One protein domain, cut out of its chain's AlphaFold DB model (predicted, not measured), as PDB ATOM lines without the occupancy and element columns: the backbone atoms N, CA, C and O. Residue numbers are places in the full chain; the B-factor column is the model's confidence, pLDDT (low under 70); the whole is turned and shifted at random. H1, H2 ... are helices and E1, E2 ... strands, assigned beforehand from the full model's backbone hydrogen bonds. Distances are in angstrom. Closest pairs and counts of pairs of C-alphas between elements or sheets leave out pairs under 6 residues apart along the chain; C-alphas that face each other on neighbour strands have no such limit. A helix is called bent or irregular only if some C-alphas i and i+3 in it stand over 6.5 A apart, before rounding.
ATOM      1  N   ARG A   4      23.907 -65.218  18.852       71.94
ATOM      2  CA  ARG A   4      23.926 -66.362  17.938       71.94
ATOM      3  C   ARG A   4      24.736 -67.542  18.490       71.94
ATOM      4  O   ARG A   4      24.267 -68.675  18.429       71.94
ATOM      5  N   PHE A   5      25.873 -67.279  19.138       76.38
ATOM      6  CA  PHE A   5      26.747 -68.322  19.683       76.38
ATOM      7  C   PHE A   5      26.065 -69.141  20.793       76.38
ATOM      8  O   PHE A   5      26.292 -70.344  20.900       76.38
ATOM      9  N   ARG A   6      25.154 -68.537  21.576       77.50
ATOM     10  CA  ARG A   6      24.365 -69.282  22.580       77.50
ATOM     11  C   ARG A   6      23.536 -70.409  21.968       77.50
ATOM     12  O   ARG A   6      23.235 -71.373  22.662       77.50
ATOM     13  N   THR A   7      23.150 -70.267  20.705       79.81
ATOM     14  CA  THR A   7      22.353 -71.268  19.985       79.81
ATOM     15  C   THR A   7      23.242 -72.298  19.289       79.81
ATOM     16  O   THR A   7      22.804 -73.413  19.046       79.81
ATOM     17  N   GLU A   8      24.494 -71.943  18.992       86.50
ATOM     18  CA  GLU A   8      25.435 -72.772  18.230       86.50
ATOM     19  C   GLU A   8      26.396 -73.572  19.118       86.50
ATOM     20  O   GLU A   8      26.942 -74.572  18.665       86.50
ATOM     21  N   ILE A   9      26.569 -73.199  20.394       87.25
ATOM     22  CA  ILE A   9      27.445 -73.921  21.334       87.25
ATOM     23  C   ILE A   9      27.118 -75.421  21.428       87.25
ATOM     24  O   ILE A   9      28.015 -76.228  21.651       87.25
ATOM     25  N   VAL A  10      25.862 -75.804  21.186       87.25
ATOM     26  CA  VAL A  10      25.398 -77.202  21.183       87.25
ATOM     27  C   VAL A  10      26.087 -78.082  20.133       87.25
ATOM     28  O   VAL A  10      26.036 -79.302  20.231       87.25
ATOM     29  N   TYR A  11      26.738 -77.492  19.127       87.69
ATOM     30  CA  TYR A  11      27.525 -78.245  18.147       87.69
ATOM     31  C   TYR A  11      28.900 -78.657  18.689       87.69
ATOM     32  O   TYR A  11      29.459 -79.673  18.268       87.69
ATOM     33  N   PHE A  12      29.415 -77.903  19.660       89.19
ATOM     34  CA  PHE A  12      30.762 -78.052  20.210       89.19
ATOM     35  C   PHE A  12      30.763 -78.575  21.652       89.19
ATOM     36  O   PHE A  12      31.804 -78.992  22.152       89.19
ATOM     37  N   ALA A  13      29.618 -78.536  22.332       91.38
ATOM     38  CA  ALA A  13      29.503 -78.834  23.749       91.38
ATOM     39  C   ALA A  13      28.143 -79.441  24.098       91.38
ATOM     40  O   ALA A  13      27.125 -79.127  23.479       91.38
ATOM     41  N   ASP A  14      28.119 -80.239  25.159       91.12
ATOM     42  CA  ASP A  14      26.903 -80.860  25.670       91.12
ATOM     43  C   ASP A  14      26.328 -80.051  26.835       91.12
ATOM     44  O   ASP A  14      27.079 -79.587  27.695       91.12
ATOM     45  N   PRO A  15      25.001 -79.857  26.910       90.12
ATOM     46  CA  PRO A  15      24.392 -79.163  28.035       90.12
ATOM     47  C   PRO A  15      24.598 -79.947  29.334       90.12
ATOM     48  O   PRO A  15      24.318 -81.145  29.409       90.12
ATOM     49  N   LEU A  16      25.021 -79.253  30.392       88.44
ATOM     50  CA  LEU A  16      25.122 -79.842  31.724       88.44
ATOM     51  C   LEU A  16      23.717 -80.028  32.321       88.44
ATOM     52  O   LEU A  16      22.962 -79.057  32.462       88.44
ATOM     53  N   PRO A  17      23.332 -81.261  32.697       85.25
ATOM     54  CA  PRO A  17      21.998 -81.527  33.212       85.25
ATOM     55  C   PRO A  17      21.767 -80.783  34.532       85.25
ATOM     56  O   PRO A  17      22.557 -80.879  35.466       85.25
ATOM     57  N   GLY A  18      20.656 -80.045  34.617       84.62
ATOM     58  CA  GLY A  18      20.274 -79.292  35.817       84.62
ATOM     59  C   GLY A  18      20.907 -77.902  35.947       84.62
ATOM     60  O   GLY A  18      20.502 -77.144  36.827       84.62
ATOM     61  N   GLU A  19      21.819 -77.516  35.050       86.31
ATOM     62  CA  GLU A  19      22.470 -76.206  35.073       86.31
ATOM     63  C   GLU A  19      22.233 -75.415  33.783       86.31
ATOM     64  O   GLU A  19      22.894 -75.593  32.760       86.31
ATOM     65  N   ARG A  20      21.282 -74.477  33.830       86.88
ATOM     66  CA  ARG A  20      20.940 -73.659  32.663       86.88
ATOM     67  C   ARG A  20      22.132 -72.808  32.213       86.88
ATOM     68  O   ARG A  20      22.658 -72.011  32.988       86.88
ATOM     69  N   GLY A  21      22.483 -72.942  30.936       88.12
ATOM     70  CA  GLY A  21      23.579 -72.200  30.312       88.12
ATOM     71  C   GLY A  21      24.967 -72.757  30.629       88.12
ATOM     72  O   GLY A  21      25.945 -72.179  30.162       88.12
ATOM     73  N   SER A  22      25.069 -73.849  31.392       91.44
ATOM     74  CA  SER A  22      26.322 -74.570  31.613       91.44
ATOM     75  C   SER A  22      26.463 -75.693  30.579       91.44
ATOM     76  O   SER A  22      25.494 -76.392  30.282       91.44
ATOM     77  N   TYR A  23      27.669 -75.878  30.048       92.69
ATOM     78  CA  TYR A  23      27.978 -76.897  29.045       92.69
ATOM     79  C   TYR A  23      29.301 -77.596  29.362       92.69
ATOM     80  O   TYR A  23      30.247 -76.943  29.806       92.69
ATOM     81  N   THR A  24      29.376 -78.900  29.114       94.62
ATOM     82  CA  THR A  24      30.614 -79.689  29.103       94.62
ATOM     83  C   THR A  24      31.234 -79.686  27.721       94.62
ATOM     84  O   THR A  24      30.540 -79.844  26.721       94.62
ATOM     85  N   ILE A  25      32.552 -79.541  27.680       94.12
ATOM     86  CA  ILE A  25      33.326 -79.527  26.446       94.12
ATOM     87  C   ILE A  25      33.966 -80.899  26.227       94.12
ATOM     88  O   ILE A  25      34.675 -81.405  27.099       94.12
ATOM     89  N   ASP A  26      33.798 -81.446  25.025       92.00
ATOM     90  CA  ASP A  26      34.611 -82.551  24.516       92.00
ATOM     91  C   ASP A  26      35.839 -81.977  23.788       92.00
ATOM     92  O   ASP A  26      35.794 -81.642  22.604       92.00
ATOM     93  N   THR A  27      36.942 -81.788  24.522       90.06
ATOM     94  CA  THR A  27      38.158 -81.159  23.977       90.06
ATOM     95  C   THR A  27      38.728 -81.897  22.754       90.06
ATOM     96  O   THR A  27      39.094 -81.213  21.797       90.06
ATOM     97  N   PRO A  28      38.812 -83.248  22.723       91.88
ATOM     98  CA  PRO A  28      39.164 -83.985  21.508       91.88
ATOM     99  C   PRO A  28      38.319 -83.609  20.288       91.88
ATOM    100  O   PRO A  28      38.882 -83.291  19.244       91.88
ATOM    101  N   LYS A  29      36.991 -83.577  20.433       91.75
ATOM    102  CA  LYS A  29      36.081 -83.206  19.343       91.75
ATOM    103  C   LYS A  29      36.258 -81.748  18.915       91.75
ATOM    104  O   LYS A  29      36.282 -81.456  17.724       91.75
ATOM    105  N   CYS A  30      36.405 -80.823  19.865       93.94
ATOM    106  CA  CYS A  30      36.664 -79.415  19.553       93.94
ATOM    107  C   CYS A  30      37.953 -79.231  18.748       93.94
ATOM    108  O   CYS A  30      37.982 -78.415  17.831       93.94
ATOM    109  N   ARG A  31      38.995 -79.998  19.076       94.88
ATOM    110  CA  ARG A  31      40.256 -79.979  18.338       94.88
ATOM    111  C   ARG A  31      40.096 -80.519  16.920       94.88
ATOM    112  O   ARG A  31      40.602 -79.898  16.001       94.88
ATOM    113  N   GLU A  32      39.386 -81.632  16.752       95.00
ATOM    114  CA  GLU A  32      39.091 -82.185  15.424       95.00
ATOM    115  C   GLU A  32      38.373 -81.155  14.546       95.00
ATOM    116  O   GLU A  32      38.799 -80.902  13.428       95.00
ATOM    117  N   ILE A  33      37.341 -80.495  15.075       95.25
ATOM    118  CA  ILE A  33      36.591 -79.467  14.340       95.25
ATOM    119  C   ILE A  33      37.473 -78.261  13.991       95.25
ATOM    120  O   ILE A  33      37.333 -77.700  12.908       95.25
ATOM    121  N   LEU A  34      38.363 -77.848  14.899       95.88
ATOM    122  CA  LEU A  34      39.301 -76.756  14.644       95.88
ATOM    123  C   LEU A  34      40.302 -77.119  13.537       95.88
ATOM    124  O   LEU A  34      40.565 -76.295  12.669       95.88
ATOM    125  N   ASP A  35      40.828 -78.345  13.560       96.44
ATOM    126  CA  ASP A  35      41.776 -78.835  12.558       96.44
ATOM    127  C   ASP A  35      41.093 -79.032  11.180       96.44
ATOM    128  O   ASP A  35      41.694 -78.733  10.147       96.44
ATOM    129  N   ASP A  36      39.834 -79.491  11.159       95.50
ATOM    130  CA  ASP A  36      39.038 -79.716   9.941       95.50
ATOM    131  C   ASP A  36      38.451 -78.415   9.354       95.50
ATOM    132  O   ASP A  36      38.151 -78.351   8.160       95.50
ATOM    133  N   GLY A  37      38.221 -77.388  10.181       95.75
ATOM    134  CA  GLY A  37      37.529 -76.148   9.797       95.75
ATOM    135  C   GLY A  37      36.024 -76.317   9.532       95.75
ATOM    136  O   GLY A  37      35.345 -75.374   9.122       95.75
ATOM    137  N   VAL A  38      35.476 -77.511   9.765       94.25
ATOM    138  CA  VAL A  38      34.066 -77.842   9.539       94.25
ATOM    139  C   VAL A  38      33.522 -78.717  10.668       94.25
ATOM    140  O   VAL A  38      34.249 -79.483  11.294       94.25
ATOM    141  N   PHE A  39      32.212 -78.661  10.905       91.25
ATOM    142  CA  PHE A  39      31.502 -79.651  11.717       91.25
ATOM    143  C   PHE A  39      30.403 -80.341  10.908       91.25
ATOM    144  O   PHE A  39      29.834 -79.780   9.973       91.25
ATOM    145  N   ARG A  40      30.110 -81.592  11.274       88.06
ATOM    146  CA  ARG A  40      29.181 -82.467  10.549       88.06
ATOM    147  C   ARG A  40      27.830 -82.518  11.249       88.06
ATOM    148  O   ARG A  40      27.762 -82.825  12.438       88.06
ATOM    149  N   LEU A  41      26.755 -82.267  10.505       84.50
ATOM    150  CA  LEU A  41      25.378 -82.457  10.960       84.50
ATOM    151  C   LEU A  41      24.690 -83.551  10.153       84.50
ATOM    152  O   LEU A  41      24.750 -83.570   8.925       84.50
ATOM    153  N   VAL A  42      23.988 -84.432  10.861       75.44
ATOM    154  CA  VAL A  42      23.049 -85.374  10.252       75.44
ATOM    155  C   VAL A  42      21.671 -84.728  10.268       75.44
ATOM    156  O   VAL A  42      21.159 -84.369  11.332       75.44
ATOM    157  N   SER A  43      21.069 -84.569   9.092       65.62
ATOM    158  CA  SER A  43      19.695 -84.086   8.994       65.62
ATOM    159  C   SER A  43      18.728 -85.157   9.514       65.62
ATOM    160  O   SER A  43      18.764 -86.291   9.041       65.62
ATOM    161  N   PRO A  44      17.789 -84.827  10.418       67.50
ATOM    162  CA  PRO A  44      16.745 -85.770  10.829       67.50
ATOM    163  C   PRO A  44      15.829 -86.195   9.673       67.50
ATOM    164  O   PRO A  44      15.173 -87.228   9.755       67.50
ATOM    165  N   LEU A  45      15.747 -85.371   8.622       67.50
ATOM    166  CA  LEU A  45      14.873 -85.582   7.465       67.50
ATOM    167  C   LEU A  45      15.548 -86.376   6.343       67.50
ATOM    168  O   LEU A  45      14.850 -86.896   5.479       67.50
ATOM    169  N   ASP A  46      16.875 -86.467   6.365       67.44
ATOM    170  CA  ASP A  46      17.669 -87.164   5.362       67.44
ATOM    171  C   ASP A  46      18.763 -87.946   6.095       67.44
ATOM    172  O   ASP A  46      19.842 -87.436   6.382       67.44
ATOM    173  N   SER A  47      18.430 -89.175   6.498       60.56
ATOM    174  CA  SER A  47      19.291 -90.013   7.347       60.56
ATOM    175  C   SER A  47      20.566 -90.506   6.647       60.56
ATOM    176  O   SER A  47      21.376 -91.176   7.282       60.56
ATOM    177  N   GLU A  48      20.747 -90.187   5.362       63.94
ATOM    178  CA  GLU A  48      21.911 -90.568   4.555       63.94
ATOM    179  C   GLU A  48      22.837 -89.372   4.242       63.94
ATOM    180  O   GLU A  48      24.021 -89.577   3.970       63.94
ATOM    181  N   GLY A  49      22.350 -88.127   4.334       64.62
ATOM    182  CA  GLY A  49      23.122 -86.915   4.060       64.62
ATOM    183  C   GLY A  49      23.839 -86.341   5.286       64.62
ATOM    184  O   GLY A  49      23.228 -85.687   6.134       64.62
ATOM    185  N   LEU A  50      25.163 -86.515   5.347       77.00
ATOM    186  CA  LEU A  50      26.047 -85.718   6.206       77.00
ATOM    187  C   LEU A  50      26.270 -84.345   5.562       77.00
ATOM    188  O   LEU A  50      26.816 -84.258   4.463       77.00
ATOM    189  N   ALA A  51      25.865 -83.278   6.245       86.38
ATOM    190  CA  ALA A  51      26.181 -81.913   5.844       86.38
ATOM    191  C   ALA A  51      27.422 -81.427   6.600       86.38
ATOM    192  O   ALA A  51      27.436 -81.438   7.833       86.38
ATOM    193  N   GLU A  52      28.445 -80.992   5.869       91.31
ATOM    194  CA  GLU A  52      29.601 -80.292   6.432       91.31
ATOM    195  C   GLU A  52      29.321 -78.789   6.454       91.31
ATOM    196  O   GLU A  52      28.885 -78.209   5.457       91.31
ATOM    197  N   ILE A  53      29.529 -78.169   7.613       90.69
ATOM    198  CA  ILE A  53      29.300 -76.744   7.837       90.69
ATOM    199  C   ILE A  53      30.614 -76.118   8.275       90.69
ATOM    200  O   ILE A  53      31.182 -76.528   9.286       90.69
ATOM    201  N   GLU A  54      31.071 -75.121   7.522       94.69
ATOM    202  CA  GLU A  54      32.263 -74.334   7.840       94.69
ATOM    203  C   GLU A  54      32.077 -73.551   9.139       94.69
ATOM    204  O   GLU A  54      31.014 -72.967   9.394       94.69
ATOM    205  N   ILE A  55      33.116 -73.558   9.971       94.50
ATOM    206  CA  ILE A  55      33.119 -72.798  11.215       94.50
ATOM    207  C   ILE A  55      33.292 -71.309  10.897       94.50
ATOM    208  O   ILE A  55      34.031 -70.917  10.000       94.50
ATOM    209  N   SER A  56      32.598 -70.450  11.636       92.88
ATOM    210  CA  SER A  56      32.818 -68.997  11.534       92.88
ATOM    211  C   SER A  56      34.053 -68.558  12.324       92.88
ATOM    212  O   SER A  56      34.446 -69.239  13.269       92.88
ATOM    213  N   GLU A  57      34.595 -67.370  12.036       92.44
ATOM    214  CA  GLU A  57      35.747 -66.805  12.770       92.44
ATOM    215  C   GLU A  57      35.521 -66.750  14.295       92.44
ATOM    216  O   GLU A  57      36.420 -67.020  15.088       92.44
ATOM    217  N   ASP A  58      34.302 -66.427  14.744       90.88
ATOM    218  CA  ASP A  58      33.979 -66.409  16.177       90.88
ATOM    219  C   ASP A  58      34.004 -67.817  16.800       90.88
ATOM    220  O   ASP A  58      34.362 -67.973  17.970       90.88
ATOM    221  N   GLN A  59      33.615 -68.840  16.034       92.88
ATOM    222  CA  GLN A  59      33.651 -70.236  16.471       92.88
ATOM    223  C   GLN A  59      35.084 -70.767  16.477       92.88
ATOM    224  O   GLN A  59      35.474 -71.406  17.449       92.88
ATOM    225  N   GLU A  60      35.880 -70.446  15.458       94.81
ATOM    226  CA  GLU A  60      37.307 -70.770  15.401       94.81
ATOM    227  C   GLU A  60      38.039 -70.218  16.629       94.81
ATOM    228  O   GLU A  60      38.603 -70.984  17.408       94.81
ATOM    229  N   ARG A  61      37.893 -68.918  16.915       93.88
ATOM    230  CA  ARG A  61      38.484 -68.281  18.106       93.88
ATOM    231  C   ARG A  61      38.036 -68.919  19.419       93.88
ATOM    232  O   ARG A  61      38.792 -68.958  20.392       93.88
ATOM    233  N   PHE A  62      36.789 -69.381  19.486       92.06
ATOM    234  CA  PHE A  62      36.301 -70.111  20.651       92.06
ATOM    235  C   PHE A  62      36.975 -71.481  20.781       92.06
ATOM    236  O   PHE A  62      37.413 -71.832  21.877       92.06
ATOM    237  N   LEU A  63      37.066 -72.244  19.691       94.81
ATOM    238  CA  LEU A  63      37.675 -73.573  19.674       94.81
ATOM    239  C   LEU A  63      39.180 -73.511  19.963       94.81
ATOM    240  O   LEU A  63      39.682 -74.351  20.713       94.81
ATOM    241  N   GLU A  64      39.877 -72.492  19.455       95.62
ATOM    242  CA  GLU A  64      41.267 -72.189  19.806       95.62
ATOM    243  C   GLU A  64      41.413 -71.990  21.315       95.62
ATOM    244  O   GLU A  64      42.192 -72.692  21.960       95.62
ATOM    245  N   TRP A  65      40.602 -71.105  21.906       94.94
ATOM    246  CA  TRP A  65      40.626 -70.846  23.346       94.94
ATOM    247  C   TRP A  65      40.317 -72.109  24.163       94.94
ATOM    248  O   TRP A  65      41.020 -72.443  25.117       94.94
ATOM    249  N   VAL A  66      39.292 -72.866  23.781       94.44
ATOM    250  CA  VAL A  66      38.947 -74.120  24.459       94.44
ATOM    251  C   VAL A  66      40.112 -75.113  24.426       94.44
ATOM    252  O   VAL A  66      40.422 -75.736  25.447       94.44
ATOM    253  N   THR A  67      40.759 -75.253  23.269       93.56
ATOM    254  CA  THR A  67      41.821 -76.237  23.036       93.56
ATOM    255  C   THR A  67      43.126 -75.831  23.718       93.56
ATOM    256  O   THR A  67      43.765 -76.668  24.361       93.56
ATOM    257  N   GLU A  68      43.499 -74.551  23.647       95.31
ATOM    258  CA  GLU A  68      44.693 -73.990  24.288       95.31
ATOM    259  C   GLU A  68      44.630 -74.154  25.812       95.31
ATOM    260  O   GLU A  68      45.570 -74.655  26.436       95.31
ATOM    261  N   TYR A  69      43.491 -73.796  26.412       95.25
ATOM    262  CA  TYR A  69      43.316 -73.788  27.867       95.25
ATOM    263  C   TYR A  69      42.754 -75.099  28.433       95.25
ATOM    264  O   TYR A  69      42.588 -75.210  29.649       95.25
ATOM    265  N   LYS A  70      42.491 -76.106  27.587       93.12
ATOM    266  CA  LYS A  70      41.912 -77.409  27.972       93.12
ATOM    267  C   LYS A  70      40.646 -77.248  28.816       93.12
ATOM    268  O   LYS A  70      40.494 -77.848  29.882       93.12
ATOM    269  N   VAL A  71      39.759 -76.377  28.351       94.00
ATOM    270  CA  VAL A  71      38.526 -76.033  29.057       94.00
ATOM    271  C   VAL A  71      37.604 -77.247  29.067       94.00
ATOM    272  O   VAL A  71      37.269 -77.774  28.013       94.00
ATOM    273  N   ALA A  72      37.186 -77.682  30.258       92.69
ATOM    274  CA  ALA A  72      36.296 -78.834  30.428       92.69
ATOM    275  C   ALA A  72      34.810 -78.447  30.509       92.69
ATOM    276  O   ALA A  72      33.934 -79.265  30.235       92.69
ATOM    277  N   ALA A  73      34.512 -77.206  30.903       92.56
ATOM    278  CA  ALA A  73      33.150 -76.700  30.994       92.56
ATOM    279  C   ALA A  73      33.111 -75.178  30.846       92.56
ATOM    280  O   ALA A  73      34.041 -74.477  31.250       92.56
ATOM    281  N   VAL A  74      32.006 -74.669  30.311       91.00
ATOM    282  CA  VAL A  74      31.744 -73.233  30.168       91.00
ATOM    283  C   VAL A  74      30.349 -72.895  30.663       91.00
ATOM    284  O   VAL A  74      29.439 -73.721  30.610       91.00
ATOM    285  N   LYS A  75      30.166 -71.655  31.117       90.12
ATOM    286  CA  LYS A  75      28.856 -71.111  31.468       90.12
ATOM    287  C   LYS A  75      28.596 -69.851  30.665       90.12
ATOM    288  O   LYS A  75      29.352 -68.887  30.774       90.12
ATOM    289  N   ILE A  76      27.521 -69.855  29.886       85.12
ATOM    290  CA  ILE A  76      27.062 -68.678  29.159       85.12
ATOM    291  C   ILE A  76      25.870 -68.073  29.899       85.12
ATOM    292  O   ILE A  76      24.855 -68.739  30.113       85.12
TER     293      ILE A  76
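Overview. This is residues 4 to 76 of the 77 residues of an uncharacterized protein of Planctomycetes bacterium Pan189 (UniProt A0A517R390). Two helices, H2 and H3, pack on each other in a two-helix layer, with a small three-stranded sheet, E1, E2 and E5, near one end of them and a two-stranded hairpin, E3 and E4, near the other. The short helix H1 lies in the space between sheet and hairpin, and the turn of the hairpin reaches the far end of the longest axis. The printed part has 73 residues, with three named helices and five named strands in the order H1 E1 E2 H2 E3 E4 H3 E5, a mixed class. Both sheets are antiparallel, the larger in the order E1, E2, E5. The whole is compact, with a radius of gyration of the C-alphas of 12.7 A and spans of 34 by 29 by 22 A.

Arrangement. H1, residues 5 to 11, is irregular, but only just: C-alphas 7 and 10 are 6.8 A apart. E1, residues 13 to 15, and E2, residues 22 to 25, form an antiparallel hairpin at 144 degrees, with N 14 and O 24 within hydrogen-bond range at 2.9 A. H1 only grazes their sheet, with its residues 9 to 10. H2, residues 27 to 36, comes next, then the hairpin of E3, residues 38 to 42, and E4, residues 50 to 54, antiparallel at 150 degrees, with N 39 and O 53 at 2.9 A. The closest C-alphas of H2 and E3, those of Ile 33 and Phe 39, are 5.7 A apart. H3, residues 57 to 69, touches H2 at a steep tilt of 44 degrees, opposite ways; their closest C-alphas, Cys 30 and Leu 63, are 5.9 A apart. H1 and H3 are close but not clearly touching, with the C-alphas of Phe 5 and Gln 59 at 7.9 A. E5, residues 73 to 75, is antiparallel to E2 at 152 degrees, with N 23 and O 74 at 2.8 A. In H2 and H3 every O i to N i+4 pair is within hydrogen-bond range; in H1 1 of 3 is, beside 2 of 4 O i to N i+3 pairs.

Along the chain. H1 begins at C-alpha 5 (26.747, -68.322, 19.683). H2 measures 14.1 A, E3 13.4 A, E4 13.1 A and H3 18.3 A from first to last C-alpha. H3 begins at C-alpha 57 (35.747, -66.805, 12.770), and E5 ends at C-alpha 75 (28.856, -71.111, 31.468).

Size, cuts and confidence. The two C-alphas farthest apart, those of Leu 45 and Tyr 69, are 36.9 A apart. The printed part has no cut, and no link is long. The mean pLDDT of the printed part is 87.9; residues 43 to 49 are under 70.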